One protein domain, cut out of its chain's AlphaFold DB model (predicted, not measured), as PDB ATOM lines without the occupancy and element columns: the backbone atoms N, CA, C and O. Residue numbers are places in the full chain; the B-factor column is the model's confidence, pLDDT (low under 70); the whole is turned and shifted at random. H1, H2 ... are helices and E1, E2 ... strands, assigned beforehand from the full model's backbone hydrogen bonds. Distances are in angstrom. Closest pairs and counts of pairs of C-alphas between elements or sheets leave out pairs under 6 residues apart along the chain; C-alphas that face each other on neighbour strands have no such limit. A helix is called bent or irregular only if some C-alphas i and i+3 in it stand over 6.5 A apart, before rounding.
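This is residues 112 to 256 of the 415 residues of an uncharacterized protein of Chloroflexi bacterium RBG_13_52_12 (UniProt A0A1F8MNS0). A small antiparallel sheet of three strands makes the core, with H6 and H1 along one face of it and H8 crossing the other. Toward one end of the long axis a cluster of short helices, H3, H4 and H5, sits off the sheet, with H4 farthest out. The printed part has 145 residues with eight named helices and three named strands, in the order E1 H1 E2 H2 H3 H4 H5 E3 H6 H7 H8, and its class is mostly helix. The sheet's order is E1 - E3 - E2. The whole is compact, with a radius of gyration of the C-alphas of 15.2 A and spans of 43 by 34 by 20 A.

Begin with the sheet and find C-alpha 126 at (101.324, 97.814, 104.037); from there E1, residues 126 to 132, runs 19.3 A. E3, residues 203 to 209, is 19.7 A long, and E2, residues 154 to 156, is short. On the two opposite faces of the sheet look for H6, residues 213 to 230 and 25.8 A long, which begins at C-alpha 213 at (98.725, 99.196, 95.759), and for H1, residues 136 to 148 and 18.6 A long, both on the same face; and on the opposite face for H8, residues 241 to 253 and 18.1 A long, which ends at C-alpha 253 at (97.255, 95.184, 117.655). The shorter helices are H2, residues 159 to 162, H3, residues 167 to 174, H4, residues 181 to 187, H5, residues 191 to 199, and H7, residues 236 to 239. H4 is irregular, but only just: C-alphas 182 and 185 are 7.0 A apart.

In the sheet, E1 and E3 are antiparallel at 164 degrees, with N 129 and O 206 within hydrogen-bond range at 2.9 A. E3 and E2 are antiparallel at 176 degrees, with N 205 and O 156 at 2.8 A. E1, H1 and E2 form a split strand-helix-strand unit, two strands running the same way with E3 between them, and its crossover is right-handed. There are three layers, helices on both faces of the sheet: H1 and H6 on one face, H8 on the other. H6 is over E3 at a height over the sheet of 8.7 A and runs along the strands, at 15 degrees to E3 on the local plane. H6 touches H1 with residues 223 to 230 alone, closest at the C-alphas of Ala 138 and Thr 230, 5.2 A; they run opposite ways at a shallow tilt of 33 degrees, only just short of steep. H8 runs across the strands, at 80 degrees to E1 on the local plane; its closest C-alphas to E1 are those of Thr 128 and Phe 248, 5.9 A. H7 is on the same face as H8, over none of the strands. H2 only grazes the sheet with residues 159 to 160, and touches H3 only at the corner. H3, the hub, touches H5 at a steep tilt of 62 degrees, closest at the C-alphas of Trp 168 and Ala 197, 5.2 A. H3 touches H4 at a steep tilt of 52 degrees, closest at Ala 169 and Leu 187, whose C-alphas are 5.9 A apart. Every O i to N i+4 pair is within hydrogen-bond range in H1, H3, H5, H6 and H8; H4 has 1 of 3, beside 3 of 4 O i to N i+3 pairs, and H2 and H7 are too short for an i+4 pair.

The two C-alphas farthest apart are those of Glu 185 and Arg 214, 44.8 A. The printed part has no cut, and no link is long; the link from H3 to H4 is short, and the others are tight. Residues 112 to 125 hold no named element, though residues 112 to 113 pair with 118 to 119, antiparallel. The mean pLDDT of the printed part is 96.6, and no printed residue is under 70.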
ATOM      1  N   GLU A 112     100.722  83.622 113.079       94.75
ATOM      2  CA  GLU A 112     101.590  82.446 113.108       94.75
ATOM      3  C   GLU A 112     102.614  82.574 114.249       94.75
ATOM      4  O   GLU A 112     102.747  83.633 114.870       94.75
ATOM      5  N   GLY A 113     103.353  81.497 114.521       93.69
ATOM      6  CA  GLY A 113     104.351  81.443 115.593       93.69
ATOM      7  C   GLY A 113     103.789  80.972 116.938       93.69
ATOM      8  O   GLY A 113     102.678  80.446 117.031       93.69
ATOM      9  N   THR A 114     104.590  81.127 117.987       93.69
ATOM     10  CA  THR A 114     104.265  80.750 119.373       93.69
ATOM     11  C   THR A 114     104.838  81.787 120.334       93.69
ATOM     12  O   THR A 114     105.595  82.650 119.905       93.69
ATOM     13  N   VAL A 115     104.499  81.720 121.624       89.81
ATOM     14  CA  VAL A 115     105.051  82.626 122.643       89.81
ATOM     15  C   VAL A 115     106.590  82.575 122.636       89.81
ATOM     16  O   VAL A 115     107.131  81.469 122.639       89.81
ATOM     17  N   PRO A 116     107.295  83.725 122.691       88.50
ATOM     18  CA  PRO A 116     106.790  85.104 122.575       88.50
ATOM     19  C   PRO A 116     106.699  85.638 121.125       88.50
ATOM     20  O   PRO A 116     106.171  86.728 120.906       88.50
ATOM     21  N   ALA A 117     107.187  84.879 120.146       93.12
ATOM     22  CA  ALA A 117     107.367  85.244 118.741       93.12
ATOM     23  C   ALA A 117     106.129  85.031 117.845       93.12
ATOM     24  O   ALA A 117     106.170  84.294 116.854       93.12
ATOM     25  N   TYR A 118     105.016  85.698 118.161       94.12
ATOM     26  CA  TYR A 118     103.866  85.764 117.252       94.12
ATOM     27  C   TYR A 118     104.094  86.775 116.129       94.12
ATOM     28  O   TYR A 118     104.450  87.922 116.391       94.12
ATOM     29  N   LYS A 119     103.795  86.394 114.885       95.12
ATOM     30  CA  LYS A 119     103.922  87.271 113.710       95.12
ATOM     31  C   LYS A 119     102.748  87.112 112.751       95.12
ATOM     32  O   LYS A 119     101.928  86.206 112.892       95.12
ATOM     33  N   VAL A 120     102.636  88.016 111.786       95.88
ATOM     34  CA  VAL A 120     101.695  87.885 110.670       95.88
ATOM     35  C   VAL A 120     102.388  88.335 109.401       95.88
ATOM     36  O   VAL A 120     102.988  89.405 109.399       95.88
ATOM     37  N   ARG A 121     102.245  87.562 108.321       95.38
ATOM     38  CA  ARG A 121     102.717  87.994 107.005       95.38
ATOM     39  C   ARG A 121     102.090  89.338 106.651       95.38
ATOM     40  O   ARG A 121     100.864  89.431 106.516       95.38
ATOM     41  N   MET A 122     102.919  90.365 106.504       95.25
ATOM     42  CA  MET A 122     102.459  91.710 106.190       95.25
ATOM     43  C   MET A 122     101.745  91.726 104.822       95.25
ATOM     44  O   MET A 122     102.267  91.169 103.853       95.25
ATOM     45  N   PRO A 123     100.547  92.334 104.707       96.06
ATOM     46  CA  PRO A 123      99.863  92.441 103.421       96.06
ATOM     47  C   PRO A 123     100.589  93.388 102.453       96.06
ATOM     48  O   PRO A 123     101.195  94.371 102.875       96.06
ATOM     49  N   ASP A 124     100.455  93.148 101.146       96.56
ATOM     50  CA  ASP A 124     101.200  93.869 100.097       96.56
ATOM     51  C   ASP A 124     100.960  95.390 100.079       96.56
ATOM     52  O   ASP A 124     101.807  96.156  99.607       96.56
ATOM     53  N   ASN A 125      99.813  95.840 100.598       97.75
ATOM     54  CA  ASN A 125      99.441  97.248 100.717       97.75
ATOM     55  C   ASN A 125      99.867  97.915 102.038       97.75
ATOM     56  O   ASN A 125      99.412  99.019 102.338       97.75
ATOM     57  N   PHE A 126     100.741  97.271 102.813       98.31
ATOM     58  CA  PHE A 126     101.324  97.814 104.037       98.31
ATOM     59  C   PHE A 126     102.845  97.865 103.943       98.31
ATOM     60  O   PHE A 126     103.476  97.082 103.228       98.31
ATOM     61  N   ARG A 127     103.441  98.780 104.703       98.50
ATOM     62  CA  ARG A 127     104.874  98.791 105.006       98.50
ATOM     63  C   ARG A 127     105.054  99.028 106.492       98.50
ATOM     64  O   ARG A 127     104.285  99.783 107.081       98.50
ATOM     65  N   THR A 128     106.073  98.418 107.077       98.50
ATOM     66  CA  THR A 128     106.441  98.633 108.476       98.50
ATOM     67  C   THR A 128     107.933  98.881 108.542       98.50
ATOM     68  O   THR A 128     108.709  98.093 108.011       98.50
ATOM     69  N   TYR A 129     108.325  99.978 109.180       98.62
ATOM     70  CA  TYR A 129     109.717 100.388 109.291       98.62
ATOM     71  C   TYR A 129     110.038 100.838 110.710       98.62
ATOM     72  O   TYR A 129     109.214 101.465 111.371       98.62
ATOM     73  N   THR A 130     111.271 100.588 111.139       98.56
ATOM     74  CA  THR A 130     111.911 101.385 112.188       98.56
ATOM     75  C   THR A 130     112.803 102.402 111.500       98.56
ATOM     76  O   THR A 130     113.713 102.026 110.758       98.56
ATOM     77  N   LEU A 131     112.513 103.677 111.718       98.69
ATOM     78  CA  LEU A 131     113.235 104.797 111.135       98.69
ATOM     79  C   LEU A 131     114.197 105.351 112.173       98.69
ATOM     80  O   LEU A 131     113.783 105.598 113.304       98.69
ATOM     81  N   SER A 132     115.451 105.547 111.785       98.44
ATOM     82  CA  SER A 132     116.509 106.099 112.629       98.44
ATOM     83  C   SER A 132     117.033 107.408 112.043       98.44
ATOM     84  O   SER A 132     117.012 107.600 110.826       98.44
ATOM     85  N   PHE A 133     117.514 108.301 112.914       98.62
ATOM     86  CA  PHE A 133     117.895 109.662 112.530       98.62
ATOM     87  C   PHE A 133     119.269 110.088 113.072       98.62
ATOM     88  O   PHE A 133     119.651 109.735 114.198       98.62
ATOM     89  N   PRO A 134     120.017 110.906 112.306       98.12
ATOM     90  CA  PRO A 134     121.373 111.310 112.672       98.12
ATOM     91  C   PRO A 134     121.384 112.292 113.844       98.12
ATOM     92  O   PRO A 134     122.334 112.322 114.628       98.12
ATOM     93  N   THR A 135     120.316 113.076 113.998       98.38
ATOM     94  CA  THR A 135     120.136 114.046 115.077       98.38
ATOM     95  C   THR A 135     118.688 114.048 115.554       98.38
ATOM     96  O   THR A 135     117.779 113.570 114.880       98.38
ATOM     97  N   TRP A 136     118.474 114.604 116.740       98.00
ATOM     98  CA  TRP A 136     117.142 114.826 117.293       98.00
ATOM     99  C   TRP A 136     116.347 115.896 116.529       98.00
ATOM    100  O   TRP A 136     115.126 115.797 116.463       98.00
ATOM    101  N   GLN A 137     117.026 116.852 115.881       98.44
ATOM    102  CA  GLN A 137     116.370 117.785 114.962       98.44
ATOM    103  C   GLN A 137     115.866 117.060 113.712       98.44
ATOM    104  O   GLN A 137     114.702 117.192 113.371       98.44
ATOM    105  N   ALA A 138     116.690 116.206 113.094       98.69
ATOM    106  CA  ALA A 138     116.266 115.405 111.946       98.69
ATOM    107  C   ALA A 138     115.074 114.490 112.286       98.69
ATOM    108  O   ALA A 138     114.177 114.312 111.468       98.69
ATOM    109  N   TRP A 139     115.042 113.953 113.512       98.50
ATOM    110  CA  TRP A 139     113.901 113.198 114.040       98.50
ATOM    111  C   TRP A 139     112.621 114.055 114.086       98.50
ATOM    112  O   TRP A 139     111.560 113.602 113.652       98.50
ATOM    113  N   ALA A 140     112.711 115.293 114.592       98.12
ATOM    114  CA  ALA A 140     111.580 116.220 114.669       98.12
ATOM    115  C   ALA A 140     111.107 116.660 113.275       98.12
ATOM    116  O   ALA A 140     109.920 116.553 112.971       98.12
ATOM    117  N   ASP A 141     112.041 117.055 112.408       98.56
ATOM    118  CA  ASP A 141     111.778 117.468 111.028       98.56
ATOM    119  C   ASP A 141     111.082 116.354 110.235       98.56
ATOM    120  O   ASP A 141     110.145 116.614 109.480       98.56
ATOM    121  N   ALA A 142     111.489 115.097 110.440       98.56
ATOM    122  CA  ALA A 142     110.842 113.948 109.818       98.56
ATOM    123  C   ALA A 142     109.393 113.772 110.280       98.56
ATOM    124  O   ALA A 142     108.538 113.456 109.457       98.56
ATOM    125  N   CYS A 143     109.091 114.007 111.564       98.00
ATOM    126  CA  CYS A 143     107.713 113.956 112.053       98.00
ATOM    127  C   CYS A 143     106.840 115.000 111.358       98.00
ATOM    128  O   CYS A 143     105.794 114.639 110.827       98.00
ATOM    129  N   TYR A 144     107.294 116.255 111.291       97.94
ATOM    130  CA  TYR A 144     106.558 117.314 110.598       97.94
ATOM    131  C   TYR A 144     106.328 116.988 109.125       97.94
ATOM    132  O   TYR A 144     105.206 117.079 108.646       97.94
ATOM    133  N   LYS A 145     107.359 116.514 108.421       98.38
ATOM    134  CA  LYS A 145     107.238 116.148 107.005       98.38
ATOM    135  C   LYS A 145     106.303 114.964 106.766       98.38
ATOM    136  O   LYS A 145     105.588 114.948 105.771       98.38
ATOM    137  N   ILE A 146     106.293 113.977 107.665       98.31
ATOM    138  CA  ILE A 146     105.345 112.856 107.613       98.31
ATOM    139  C   ILE A 146     103.909 113.367 107.777       98.31
ATOM    140  O   ILE A 146     103.019 112.913 107.057       98.31
ATOM    141  N   TRP A 147     103.686 114.311 108.695       97.00
ATOM    142  CA  TRP A 147     102.379 114.937 108.904       97.00
ATOM    143  C   TRP A 147     101.944 115.776 107.697       97.00
ATOM    144  O   TRP A 147     100.837 115.588 107.208       97.00
ATOM    145  N   ASP A 148     102.831 116.624 107.169       97.00
ATOM    146  CA  ASP A 148     102.571 117.480 106.000       97.00
ATOM    147  C   ASP A 148     102.303 116.666 104.725       97.00
ATOM    148  O   ASP A 148     101.523 117.078 103.868       97.00
ATOM    149  N   ALA A 149     102.941 115.500 104.593       97.38
ATOM    150  CA  ALA A 149     102.687 114.565 103.502       97.38
ATOM    151  C   ALA A 149     101.405 113.735 103.701       97.38
ATOM    152  O   ALA A 149     101.036 112.980 102.804       97.38
ATOM    153  N   GLU A 150     100.748 113.840 104.861       95.62
ATOM    154  CA  GLU A 150      99.559 113.068 105.243       95.62
ATOM    155  C   GLU A 150      99.749 111.543 105.102       95.62
ATOM    156  O   GLU A 150      98.821 110.803 104.759       95.62
ATOM    157  N   ILE A 151     100.964 111.049 105.375       97.31
ATOM    158  CA  ILE A 151     101.289 109.615 105.341       97.31
ATOM    159  C   ILE A 151     101.392 109.025 106.749       97.31
ATOM    160  O   ILE A 151     101.699 109.712 107.718       97.31
ATOM    161  N   GLY A 152     101.195 107.710 106.856       96.12
ATOM    162  CA  GLY A 152     101.317 106.977 108.118       96.12
ATOM    163  C   GLY A 152      99.976 106.601 108.741       96.12
ATOM    164  O   GLY A 152      99.069 107.410 108.900       96.12
ATOM    165  N   TYR A 153      99.867 105.330 109.118       96.88
ATOM    166  CA  TYR A 153      98.710 104.748 109.796       96.88
ATOM    167  C   TYR A 153      98.940 104.638 111.308       96.88
ATOM    168  O   TYR A 153      98.046 104.900 112.113       96.88
ATOM    169  N   ILE A 154     100.159 104.248 111.688       96.38
ATOM    170  CA  ILE A 154     100.650 104.188 113.066       96.38
ATOM    171  C   ILE A 154     102.067 104.745 113.084       96.38
ATOM    172  O   ILE A 154     102.890 104.308 112.286       96.38
ATOM    173  N   GLY A 155     102.369 105.632 114.029       96.25
ATOM    174  CA  GLY A 155     103.718 106.139 114.249       96.25
ATOM    175  C   GLY A 155     104.023 106.256 115.740       96.25
ATOM    176  O   GLY A 155     103.267 106.877 116.494       96.25
ATOM    177  N   HIS A 156     105.092 105.606 116.201       95.56
ATOM    178  CA  HIS A 156     105.293 105.410 117.634       95.56
ATOM    179  C   HIS A 156     106.732 105.038 118.016       95.56
ATOM    180  O   HIS A 156     107.331 104.159 117.408       95.56
ATOM    181  N   ARG A 157     107.258 105.619 119.099       95.00
ATOM    182  CA  ARG A 157     108.502 105.199 119.776       95.00
ATOM    183  C   ARG A 157     108.243 103.977 120.666       95.00
ATOM    184  O   ARG A 157     108.433 104.025 121.877       95.00
ATOM    185  N   GLN A 158     107.699 102.899 120.098       94.06
ATOM    186  CA  GLN A 158     107.176 101.763 120.864       94.06
ATOM    187  C   GLN A 158     108.273 101.006 121.599       94.06
ATOM    188  O   GLN A 158     108.130 100.748 122.791       94.06
ATOM    189  N   PHE A 159     109.356 100.658 120.911       95.06
ATOM    190  CA  PHE A 159     110.387  99.797 121.494       95.06
ATOM    191  C   PHE A 159     111.336 100.534 122.437       95.06
ATOM    192  O   PHE A 159     111.994  99.885 123.246       95.06
ATOM    193  N   SER A 160     111.320 101.873 122.441       94.62
ATOM    194  CA  SER A 160     111.972 102.670 123.485       94.62
ATOM    195  C   SER A 160     111.493 102.291 124.882       94.62
ATOM    196  O   SER A 160     112.268 102.427 125.811       94.62
ATOM    197  N   MET A 161     110.271 101.766 125.056       93.81
ATOM    198  CA  MET A 161     109.784 101.348 126.379       93.81
ATOM    199  C   MET A 161     110.688 100.318 127.068       93.81
ATOM    200  O   MET A 161     110.727 100.272 128.287       93.81
ATOM    201  N   PHE A 162     111.431  99.515 126.300       95.44
ATOM    202  CA  PHE A 162     112.386  98.545 126.836       95.44
ATOM    203  C   PHE A 162     113.674  99.195 127.357       95.44
ATOM    204  O   PHE A 162     114.447  98.564 128.064       95.44
ATOM    205  N   GLY A 163     113.916 100.461 127.033       95.44
ATOM    206  CA  GLY A 163     115.178 101.130 127.300       95.44
ATOM    207  C   GLY A 163     116.074 101.192 126.076       95.44
ATOM    208  O   GLY A 163     116.178 100.243 125.297       95.44
ATOM    209  N   ARG A 164     116.735 102.335 125.907       93.44
ATOM    210  CA  ARG A 164     117.646 102.625 124.796       93.44
ATOM    211  C   ARG A 164     118.708 101.553 124.605       93.44
ATOM    212  O   ARG A 164     118.971 101.200 123.460       93.44
ATOM    213  N   ASP A 165     119.262 101.037 125.696       93.38
ATOM    214  CA  ASP A 165     120.378 100.096 125.629       93.38
ATOM    215  C   ASP A 165     119.872  98.649 125.467       93.38
ATOM    216  O   ASP A 165     120.508  97.842 124.797       93.38
ATOM    217  N   LEU A 166     118.676  98.335 125.983       95.81
ATOM    218  CA  LEU A 166     118.126  96.971 126.007       95.81
ATOM    219  C   LEU A 166     117.207  96.640 124.821       95.81
ATOM    220  O   LEU A 166     116.951  95.466 124.543       95.81
ATOM    221  N   LYS A 167     116.677  97.648 124.116       95.50
ATOM    222  CA  LYS A 167     115.589  97.466 123.137       95.50
ATOM    223  C   LYS A 167     115.866  96.426 122.066       95.50
ATOM    224  O   LYS A 167     114.968  95.661 121.728       95.50
ATOM    225  N   TRP A 168     117.083  96.371 121.529       97.50
ATOM    226  CA  TRP A 168     117.386  95.428 120.456       97.50
ATOM    227  C   TRP A 168     117.513  93.991 120.972       97.50
ATOM    228  O   TRP A 168     116.988  93.071 120.347       97.50
ATOM    229  N   ALA A 169     118.112  93.792 122.150       97.69
ATOM    230  CA  ALA A 169     118.120  92.487 122.805       97.69
ATOM    231  C   ALA A 169     116.687  92.004 123.091       97.69
ATOM    232  O   ALA A 169     116.358  90.851 122.819       97.69
ATOM    233  N   MET A 170     115.806  92.907 123.536       96.94
ATOM    234  CA  MET A 170     114.388  92.600 123.733       96.94
ATOM    235  C   MET A 170     113.671  92.238 122.433       96.94
ATOM    236  O   MET A 170     112.898  91.286 122.431       96.94
ATOM    237  N   VAL A 171     113.938  92.932 121.321       96.94
ATOM    238  CA  VAL A 171     113.399  92.531 120.011       96.94
ATOM    239  C   VAL A 171     113.854  91.111 119.670       96.94
ATOM    240  O   VAL A 171     112.998  90.280 119.392       96.94
ATOM    241  N   LYS A 172     115.150  90.783 119.809       97.44
ATOM    242  CA  LYS A 172     115.662  89.417 119.565       97.44
ATOM    243  C   LYS A 172     114.976  88.362 120.440       97.44
ATOM    244  O   LYS A 172     114.686  87.278 119.947       97.44
ATOM    245  N   ILE A 173     114.714  88.663 121.713       97.00
ATOM    246  CA  ILE A 173     113.979  87.763 122.619       97.00
ATOM    247  C   ILE A 173     112.535  87.575 122.141       97.00
ATOM    248  O   ILE A 173     112.020  86.463 122.132       97.00
ATOM    249  N   LEU A 174     111.871  88.655 121.733       95.75
ATOM    250  CA  LEU A 174     110.453  88.642 121.373       95.75
ATOM    251  C   LEU A 174     110.179  88.125 119.959       95.75
ATOM    252  O   LEU A 174     109.020  87.883 119.633       95.75
ATOM    253  N   THR A 175     111.210  87.942 119.138       95.81
ATOM    254  CA  THR A 175     111.111  87.370 117.788       95.81
ATOM    255  C   THR A 175     111.669  85.950 117.691       95.81
ATOM    256  O   THR A 175     111.608  85.355 116.620       95.81
ATOM    257  N   ASP A 176     112.184  85.384 118.786       95.88
ATOM    258  CA  ASP A 176     112.754  84.035 118.827       95.88
ATOM    259  C   ASP A 176     112.044  83.173 119.892       95.88
ATOM    260  O   ASP A 176     112.171  83.439 121.090       95.88
ATOM    261  N   PRO A 177     111.310  82.115 119.498       95.12
ATOM    262  CA  PRO A 177     110.576  81.266 120.436       95.12
ATOM    263  C   PRO A 177     111.474  80.460 121.384       95.12
ATOM    264  O   PRO A 177     110.961  79.864 122.329       95.12
ATOM    265  N   THR A 178     112.790  80.403 121.151       96.19
ATOM    266  CA  THR A 178     113.726  79.700 122.039       96.19
ATOM    267  C   THR A 178     114.384  80.619 123.063       96.19
ATOM    268  O   THR A 178     115.206  80.140 123.840       96.19
ATOM    269  N   LYS A 179     114.088  81.923 123.042       95.81
ATOM    270  CA  LYS A 179     114.672  82.910 123.954       95.81
ATOM    271  C   LYS A 179     113.693  83.330 125.035       95.81
ATOM    272  O   LYS A 179     112.473  83.273 124.892       95.81
ATOM    273  N   THR A 180     114.262  83.780 126.138       94.19
ATOM    274  CA  THR A 180     113.569  84.257 127.326       94.19
ATOM    275  C   THR A 180     114.281  85.492 127.872       94.19
ATOM    276  O   THR A 180     115.334  85.895 127.382       94.19
ATOM    277  N   LEU A 181     113.732  86.094 128.928       92.88
ATOM    278  CA  LEU A 181     114.386  87.225 129.589       92.88
ATOM    279  C   LEU A 181     115.750  86.849 130.207       92.88
ATOM    280  O   LEU A 181     116.596  87.724 130.359       92.88
ATOM    281  N   TYR A 182     115.998  85.564 130.499       94.56
ATOM    282  CA  TYR A 182     117.299  85.086 130.994       94.56
ATOM    283  C   TYR A 182     118.434  85.258 129.979       94.56
ATOM    284  O   TYR A 182     119.594  85.345 130.369       94.56
ATOM    285  N   ASP A 183     118.112  85.339 128.688       96.75
ATOM    286  CA  ASP A 183     119.102  85.528 127.629       96.75
ATOM    287  C   ASP A 183     119.576  86.985 127.519       96.75
ATOM    288  O   ASP A 183     120.519  87.269 126.780       96.75
ATOM    289  N   LEU A 184     118.940  87.923 128.234       95.69
ATOM    290  CA  LEU A 184     119.206  89.357 128.112       95.69
ATOM    291  C   LEU A 184     120.668  89.704 128.423       95.69
ATOM    292  O   LEU A 184     121.312  90.367 127.616       95.69
ATOM    293  N   GLU A 185     121.211  89.234 129.547       94.75
ATOM    294  CA  GLU A 185     122.594  89.539 129.944       94.75
ATOM    295  C   GLU A 185     123.622  89.011 128.939       94.75
ATOM    296  O   GLU A 185     124.620  89.677 128.665       94.75
ATOM    297  N   GLU A 186     123.386  87.827 128.372       97.44
ATOM    298  CA  GLU A 186     124.284  87.240 127.378       97.44
ATOM    299  C   GLU A 186     124.186  87.975 126.038       97.44
ATOM    300  O   GLU A 186     125.207  88.303 125.437       97.44
ATOM    301  N   LEU A 187     122.971  88.328 125.605       97.62
ATOM    302  CA  LEU A 187     122.760  89.147 124.411       97.62
ATOM    303  C   LEU A 187     123.433  90.517 124.527       97.62
ATOM    304  O   LEU A 187     123.949  91.018 123.536       97.62
ATOM    305  N   MET A 188     123.466  91.114 125.720       96.81
ATOM    306  CA  MET A 188     124.109  92.412 125.941       96.81
ATOM    307  C   MET A 188     125.644  92.361 125.883       96.81
ATOM    308  O   MET A 188     126.275  93.408 125.742       96.81
ATOM    309  N   LYS A 189     126.263  91.173 125.946       97.38
ATOM    310  CA  LYS A 189     127.714  91.006 125.728       97.38
ATOM    311  C   LYS A 189     128.090  90.994 124.247       97.38
ATOM    312  O   LYS A 189     129.260  91.197 123.929       97.38
ATOM    313  N   ASP A 190     127.129  90.748 123.357       97.81
ATOM    314  CA  ASP A 190     127.339  90.731 121.912       97.81
ATOM    315  C   ASP A 190     127.546  92.170 121.384       97.81
ATOM    316  O   ASP A 190     126.614  92.985 121.419       97.81
ATOM    317  N   PRO A 191     128.742  92.517 120.858       97.56
ATOM    318  CA  PRO A 191     129.017  93.860 120.351       97.56
ATOM    319  C   PRO A 191     128.098  94.273 119.197       97.56
ATOM    320  O   PRO A 191     127.846  95.466 119.014       97.56
ATOM    321  N   GLU A 192     127.592  93.316 118.413       97.19
ATOM    322  CA  GLU A 192     126.645  93.600 117.337       97.19
ATOM    323  C   GLU A 192     125.290  94.038 117.899       97.19
ATOM    324  O   GLU A 192     124.693  94.994 117.396       97.19
ATOM    325  N   VAL A 193     124.833  93.407 118.987       97.50
ATOM    326  CA  VAL A 193     123.584  93.787 119.659       97.50
ATOM    327  C   VAL A 193     123.670  95.218 120.187       97.50
ATOM    328  O   VAL A 193     122.775  96.026 119.928       97.50
ATOM    329  N   VAL A 194     124.771  95.551 120.864       96.56
ATOM    330  CA  VAL A 194     125.016  96.901 121.398       96.56
ATOM    331  C   VAL A 194     125.107  97.932 120.271       96.56
ATOM    332  O   VAL A 194     124.517  99.010 120.365       96.56
ATOM    333  N   LYS A 195     125.798  97.600 119.174       96.88
ATOM    334  CA  LYS A 195     125.915  98.479 118.006       96.88
ATOM    335  C   LYS A 195     124.547  98.793 117.399       96.88
ATOM    336  O   LYS A 195     124.240  99.963 117.200       96.88
ATOM    337  N   ILE A 196     123.713  97.781 117.150       96.50
ATOM    338  CA  ILE A 196     122.383  97.979 116.549       96.50
ATOM    339  C   ILE A 196     121.476  98.796 117.480       96.50
ATOM    340  O   ILE A 196     120.773  99.696 117.017       96.50
ATOM    341  N   ALA A 197     121.510  98.544 118.794       95.62
ATOM    342  CA  ALA A 197     120.782  99.368 119.761       95.62
ATOM    343  C   ALA A 197     121.214 100.848 119.686       95.62
ATOM    344  O   ALA A 197     120.360 101.742 119.674       95.62
ATOM    345  N   GLY A 198     122.523 101.094 119.553       94.69
ATOM    346  CA  GLY A 198     123.110 102.420 119.347       94.69
ATOM    347  C   GLY A 198     122.701 103.081 118.026       94.69
ATOM    348  O   GLY A 198     122.335 104.257 118.024       94.69
ATOM    349  N   ASP A 199     122.672 102.332 116.922       93.62
ATOM    350  CA  ASP A 199     122.215 102.813 115.606       93.62
ATOM    351  C   ASP A 199     120.721 103.178 115.616       93.62
ATOM    352  O   ASP A 199     120.254 104.030 114.856       93.62
ATOM    353  N   MET A 200     119.953 102.569 116.517       95.62
ATOM    354  CA  MET A 200     118.561 102.919 116.765       95.62
ATOM    355  C   MET A 200     118.400 103.952 117.877       95.62
ATOM    356  O   MET A 200     117.288 104.186 118.308       95.62
ATOM    357  N   LYS A 201     119.442 104.614 118.388       95.38
ATOM    358  CA  LYS A 201     119.315 105.559 119.519       95.38
ATOM    359  C   LYS A 201     118.178 106.586 119.357       95.38
ATOM    360  O   LYS A 201     117.503 106.899 120.335       95.38
ATOM    361  N   ARG A 202     117.973 107.092 118.139       97.25
ATOM    362  CA  ARG A 202     116.964 108.103 117.790       97.25
ATOM    363  C   ARG A 202     115.982 107.517 116.791       97.25
ATOM    364  O   ARG A 202     116.026 107.872 115.616       97.25
ATOM    365  N   ASP A 203     115.157 106.587 117.250       97.69
ATOM    366  CA  ASP A 203     114.233 105.858 116.388       97.69
ATOM    367  C   ASP A 203     112.754 106.127 116.686       97.69
ATOM    368  O   ASP A 203     112.382 106.617 117.761       97.69
ATOM    369  N   PHE A 204     111.915 105.794 115.709       98.00
ATOM    370  CA  PHE A 204     110.511 105.451 115.909       98.00
ATOM    371  C   PHE A 204     110.066 104.395 114.892       98.00
ATOM    372  O   PHE A 204     110.642 104.253 113.813       98.00
ATOM    373  N   GLN A 205     109.011 103.659 115.229       98.19
ATOM    374  CA  GLN A 205     108.354 102.723 114.330       98.19
ATOM    375  C   GLN A 205     107.235 103.425 113.552       98.19
ATOM    376  O   GLN A 205     106.468 104.200 114.127       98.19
ATOM    377  N   LEU A 206     107.105 103.108 112.265       98.50
ATOM    378  CA  LEU A 206     106.075 103.624 111.367       98.50
ATOM    379  C   LEU A 206     105.423 102.471 110.595       98.50
ATOM    380  O   LEU A 206     106.117 101.656 109.987       98.50
ATOM    381  N   VAL A 207     104.093 102.429 110.588       98.50
ATOM    382  CA  VAL A 207     103.298 101.579 109.697       98.50
ATOM    383  C   VAL A 207     102.620 102.472 108.667       98.50
ATOM    384  O   VAL A 207     101.836 103.350 109.032       98.50
ATOM    385  N   LEU A 208     102.888 102.225 107.388       98.69
ATOM    386  CA  LEU A 208     102.155 102.795 106.260       98.69
ATOM    387  C   LEU A 208     101.051 101.824 105.835       98.69
ATOM    388  O   LEU A 208     101.256 100.606 105.834       98.69
ATOM    389  N   ALA A 209      99.893 102.354 105.454       97.88
ATOM    390  CA  ALA A 209      98.749 101.555 105.029       97.88
ATOM    391  C   ALA A 209      98.057 102.227 103.838       97.88
ATOM    392  O   ALA A 209      97.432 103.276 103.988       97.88
ATOM    393  N   GLY A 210      98.165 101.616 102.659       97.75
ATOM    394  CA  GLY A 210      97.544 102.121 101.439       97.75
ATOM    395  C   GLY A 210      96.182 101.483 101.183       97.75
ATOM    396  O   GLY A 210      96.044 100.261 101.228       97.75
ATOM    397  N   MET A 211      95.179 102.282 100.826       95.81
ATOM    398  CA  MET A 211      93.865 101.794 100.374       95.81
ATOM    399  C   MET A 211      93.958 101.000  99.065       95.81
ATOM    400  O   MET A 211      93.087 100.192  98.751       95.81
ATOM    401  N   THR A 212      95.025 101.224  98.294       96.88
ATOM    402  CA  THR A 212      95.354 100.500  97.062       96.88
ATOM    403  C   THR A 212      96.862 100.251  96.972       96.88
ATOM    404  O   THR A 212      97.648 100.872  97.687       96.88
ATOM    405  N   LEU A 213      97.294  99.395  96.038       98.25
ATOM    406  CA  LEU A 213      98.725  99.196  95.759       98.25
ATOM    407  C   LEU A 213      99.419 100.469  95.244       98.25
ATOM    408  O   LEU A 213     100.598 100.682  95.510       98.25
ATOM    409  N   ARG A 214      98.693 101.337  94.527       98.38
ATOM    410  CA  ARG A 214      99.223 102.631  94.071       98.38
ATOM    411  C   ARG A 214      99.422 103.596  95.238       98.38
ATOM    412  O   ARG A 214     100.403 104.328  95.246       98.38
ATOM    413  N   ASP A 215      98.492 103.585  96.188       98.38
ATOM    414  CA  ASP A 215      98.545 104.420  97.387       98.38
ATOM    415  C   ASP A 215      99.762 104.058  98.249       98.38
ATOM    416  O   ASP A 215     100.608 104.912  98.492       98.38
ATOM    417  N   ILE A 216      99.959 102.772  98.579       98.69
ATOM    418  CA  ILE A 216     101.142 102.375  99.364       98.69
ATOM    419  C   ILE A 216     102.457 102.684  98.635       98.69
ATOM    420  O   ILE A 216     103.422 103.088  99.272       98.69
ATOM    421  N   ALA A 217     102.501 102.528  97.306       98.62
ATOM    422  CA  ALA A 217     103.692 102.838  96.522       98.62
ATOM    423  C   ALA A 217     104.011 104.339  96.543       98.62
ATOM    424  O   ALA A 217     105.179 104.720  96.560       98.62
ATOM    425  N   TRP A 218     102.983 105.191  96.560       98.69
ATOM    426  CA  TRP A 218     103.157 106.630  96.718       98.69
ATOM    427  C   TRP A 218     103.623 106.992  98.132       98.69
ATOM    428  O   TRP A 218     104.599 107.726  98.252       98.69
ATOM    429  N   GLN A 219     102.999 106.438  99.179       98.81
ATOM    430  CA  GLN A 219     103.400 106.697 100.568       98.81
ATOM    431  C   GLN A 219     104.847 106.259 100.843       98.81
ATOM    432  O   GLN A 219     105.593 106.988 101.487       98.81
ATOM    433  N   ASP A 220     105.261 105.089 100.341       98.56
ATOM    434  CA  ASP A 220     106.630 104.578 100.506       98.56
ATOM    435  C   ASP A 220     107.647 105.468  99.772       98.56
ATOM    436  O   ASP A 220     108.683 105.820 100.331       98.56
ATOM    437  N   LYS A 221     107.307 105.941  98.562       98.81
ATOM    438  CA  LYS A 221     108.138 106.908  97.832       98.81
ATOM    439  C   LYS A 221     108.240 108.252  98.564       98.81
ATOM    440  O   LYS A 221     109.330 108.807  98.654       98.81
ATOM    441  N   ALA A 222     107.125 108.773  99.076       98.88
ATOM    442  CA  ALA A 222     107.114 110.011  99.852       98.88
ATOM    443  C   ALA A 222     107.978 109.869 101.113       98.88
ATOM    444  O   ALA A 222     108.770 110.755 101.419       98.88
ATOM    445  N   LEU A 223     107.894 108.726 101.800       98.88
ATOM    446  CA  LEU A 223     108.759 108.432 102.936       98.88
ATOM    447  C   LEU A 223     110.242 108.417 102.536       98.88
ATOM    448  O   LEU A 223     111.053 109.003 103.245       98.88
ATOM    449  N   ASP A 224     110.603 107.789 101.417       98.88
ATOM    450  CA  ASP A 224     111.989 107.782 100.936       98.88
ATOM    451  C   ASP A 224     112.508 109.201 100.634       98.88
ATOM    452  O   ASP A 224     113.644 109.524 100.984       98.88
ATOM    453  N   GLU A 225     111.677 110.075 100.052       98.88
ATOM    454  CA  GLU A 225     112.009 111.493  99.836       98.88
ATOM    455  C   GLU A 225     112.215 112.230 101.179       98.88
ATOM    456  O   GLU A 225     113.223 112.916 101.360       98.88
ATOM    457  N   ILE A 226     111.349 112.004 102.176       98.88
ATOM    458  CA  ILE A 226     111.489 112.578 103.529       98.88
ATOM    459  C   ILE A 226     112.782 112.114 104.209       98.88
ATOM    460  O   ILE A 226     113.488 112.914 104.833       98.88
ATOM    461  N   LEU A 227     113.109 110.825 104.110       98.88
ATOM    462  CA  LEU A 227     114.331 110.264 104.685       98.88
ATOM    463  C   LEU A 227     115.576 110.845 104.007       98.88
ATOM    464  O   LEU A 227     116.526 111.203 104.700       98.88
ATOM    465  N   ALA A 228     115.551 111.024 102.685       98.81
ATOM    466  CA  ALA A 228     116.636 111.670 101.951       98.81
ATOM    467  C   ALA A 228     116.855 113.129 102.396       98.81
ATOM    468  O   ALA A 228     117.997 113.546 102.577       98.81
ATOM    469  N   GLU A 229     115.781 113.893 102.617       98.75
ATOM    470  CA  GLU A 229     115.864 115.290 103.068       98.75
ATOM    471  C   GLU A 229     116.340 115.439 104.517       98.75
ATOM    472  O   GLU A 229     117.062 116.380 104.845       98.75
ATOM    473  N   THR A 230     115.936 114.522 105.395       98.69
ATOM    474  CA  THR A 230     116.272 114.560 106.830       98.69
ATOM    475  C   THR A 230     117.571 113.823 107.162       98.69
ATOM    476  O   THR A 230     118.070 113.906 108.285       98.69
ATOM    477  N   GLY A 231     118.128 113.082 106.201       98.62
ATOM    478  CA  GLY A 231     119.246 112.165 106.417       98.62
ATOM    479  C   GLY A 231     118.879 110.944 107.269       98.62
ATOM    480  O   GLY A 231     119.773 110.296 107.814       98.62
ATOM    481  N   GLY A 232     117.584 110.659 107.434       98.56
ATOM    482  CA  GLY A 232     117.094 109.472 108.127       98.56
ATOM    483  C   GLY A 232     117.281 108.199 107.301       98.56
ATOM    484  O   GLY A 232     117.520 108.237 106.095       98.56
ATOM    485  N   TRP A 233     117.156 107.041 107.946       98.56
ATOM    486  CA  TRP A 233     117.261 105.744 107.275       98.56
ATOM    487  C   TRP A 233     116.318 104.698 107.870       98.56
ATOM    488  O   TRP A 233     115.916 104.770 109.031       98.56
ATOM    489  N   LYS A 234     115.993 103.682 107.063       98.50
ATOM    490  CA  LYS A 234     115.311 102.458 107.503       98.50
ATOM    491  C   LYS A 234     116.349 101.563 108.202       98.50
ATOM    492  O   LYS A 234     117.365 101.223 107.598       98.50
ATOM    493  N   SER A 235     116.134 101.206 109.470       97.81
ATOM    494  CA  SER A 235     117.071 100.367 110.236       97.81
ATOM    495  C   SER A 235     117.206  98.983 109.595       97.81
ATOM    496  O   SER A 235     116.237  98.230 109.543       97.81
ATOM    497  N   ALA A 236     118.410  98.640 109.122       97.44
ATOM    498  CA  ALA A 236     118.652  97.415 108.359       97.44
ATOM    499  C   ALA A 236     118.298  96.141 109.140       97.44
ATOM    500  O   ALA A 236     117.689  95.233 108.585       97.44
ATOM    501  N   ALA A 237     118.612  96.100 110.436       96.81
ATOM    502  CA  ALA A 237     118.297  94.957 111.291       96.81
ATOM    503  C   ALA A 237     116.781  94.751 111.467       96.81
ATOM    504  O   ALA A 237     116.317  93.628 111.615       96.81
ATOM    505  N   MET A 238     115.998  95.832 111.394       97.81
ATOM    506  CA  MET A 238     114.538  95.789 111.498       97.81
ATOM    507  C   MET A 238     113.847  95.475 110.161       97.81
ATOM    508  O   MET A 238     112.630  95.327 110.157       97.81
ATOM    509  N   LEU A 239     114.592  95.389 109.049       97.50
ATOM    510  CA  LEU A 239     114.077  95.002 107.726       97.50
ATOM    511  C   LEU A 239     114.086  93.486 107.494       97.50
ATOM    512  O   LEU A 239     113.612  93.034 106.450       97.50
ATOM    513  N   ASP A 240     114.613  92.699 108.436       97.06
ATOM    514  CA  ASP A 240     114.439  91.250 108.404       97.06
ATOM    515  C   ASP A 240     112.930  90.921 108.333       97.06
ATOM    516  O   ASP A 240     112.153  91.507 109.099       97.06
ATOM    517  N   PRO A 241     112.478  90.044 107.416       95.25
ATOM    518  CA  PRO A 241     111.056  89.764 107.236       95.25
ATOM    519  C   PRO A 241     110.356  89.280 108.507       95.25
ATOM    520  O   PRO A 241     109.235  89.711 108.776       95.25
ATOM    521  N   ASP A 242     111.014  88.456 109.326       94.56
ATOM    522  CA  ASP A 242     110.410  87.918 110.544       94.56
ATOM    523  C   ASP A 242     110.230  89.010 111.601       94.56
ATOM    524  O   ASP A 242     109.198  89.065 112.278       94.56
ATOM    525  N   ILE A 243     111.194  89.928 111.692       97.00
ATOM    526  CA  ILE A 243     111.131  91.088 112.589       97.00
ATOM    527  C   ILE A 243     110.122  92.120 112.077       97.00
ATOM    528  O   ILE A 243     109.384  92.708 112.872       97.00
ATOM    529  N   THR A 244     110.043  92.326 110.763       97.12
ATOM    530  CA  THR A 244     109.089  93.251 110.132       97.12
ATOM    531  C   THR A 244     107.653  92.775 110.344       97.12
ATOM    532  O   THR A 244     106.808  93.550 110.792       97.12
ATOM    533  N   ASP A 245     107.381  91.492 110.094       96.75
ATOM    534  CA  ASP A 245     106.068  90.866 110.280       96.75
ATOM    535  C   ASP A 245     105.646  90.843 111.759       96.75
ATOM    536  O   ASP A 245     104.481  91.095 112.095       96.75
ATOM    537  N   TRP A 246     106.596  90.595 112.667       96.75
ATOM    538  CA  TRP A 246     106.378  90.724 114.108       96.75
ATOM    539  C   TRP A 246     106.069  92.173 114.505       96.75
ATOM    540  O   TRP A 246     105.079  92.423 115.194       96.75
ATOM    541  N   THR A 247     106.856  93.142 114.028       97.00
ATOM    542  CA  THR A 247     106.673  94.574 114.323       97.00
ATOM    543  C   THR A 247     105.322  95.066 113.811       97.00
ATOM    544  O   THR A 247     104.612  95.784 114.520       97.00
ATOM    545  N   PHE A 248     104.923  94.635 112.612       97.19
ATOM    546  CA  PHE A 248     103.621  94.945 112.036       97.19
ATOM    547  C   PHE A 248     102.494  94.448 112.943       97.19
ATOM    548  O   PHE A 248     101.655  95.249 113.365       97.19
ATOM    549  N   LEU A 249     102.502  93.155 113.309       95.50
ATOM    550  CA  LEU A 249     101.509  92.587 114.224       95.50
ATOM    551  C   LEU A 249     101.502  93.322 115.565       95.50
ATOM    552  O   LEU A 249     100.428  93.648 116.089       95.50
ATOM    553  N   TYR A 250     102.693  93.588 116.107       95.12
ATOM    554  CA  TYR A 250     102.875  94.277 117.372       95.12
ATOM    555  C   TYR A 250     102.171  95.629 117.341       95.12
ATOM    556  O   TYR A 250     101.401  95.916 118.249       95.12
ATOM    557  N   LEU A 251     102.386  96.453 116.318       95.50
ATOM    558  CA  LEU A 251     101.862  97.818 116.278       95.50
ATOM    559  C   LEU A 251     100.366  97.869 115.963       95.50
ATOM    560  O   LEU A 251      99.628  98.560 116.662       95.50
ATOM    561  N   VAL A 252      99.883  97.103 114.976       94.50
ATOM    562  CA  VAL A 252      98.460  97.150 114.572       94.50
ATOM    563  C   VAL A 252      97.511  96.523 115.591       94.50
ATOM    564  O   VAL A 252      96.301  96.740 115.526       94.50
ATOM    565  N   ARG A 253      98.031  95.727 116.531       91.75
ATOM    566  CA  ARG A 253      97.255  95.184 117.655       91.75
ATOM    567  C   ARG A 253      97.618  95.835 118.973       91.75
ATOM    568  O   ARG A 253      96.767  95.900 119.855       91.75
ATOM    569  N   LEU A 254      98.867  96.241 119.147       90.50
ATOM    570  CA  LEU A 254      99.422  96.693 120.416       90.50
ATOM    571  C   LEU A 254      99.065  95.733 121.569       90.50
ATOM    572  O   LEU A 254      98.681  96.149 122.656       90.50
ATOM    573  N   GLY A 255      99.085  94.426 121.279       85.19
ATOM    574  CA  GLY A 255      98.534  93.379 122.148       85.19
ATOM    575  C   GLY A 255      99.475  92.920 123.261       85.19
ATOM    576  O   GLY A 255      99.017  92.342 124.237       85.19
ATOM    577  N   HIS A 256     100.772  93.211 123.144       86.56
ATOM    578  CA  HIS A 256     101.806  92.799 124.099       86.56
ATOM    579  C   HIS A 256     102.096  93.882 125.146       86.56
ATOM    580  O   HIS A 256     103.238  94.071 125.561       86.56
TER     581      HIS A 256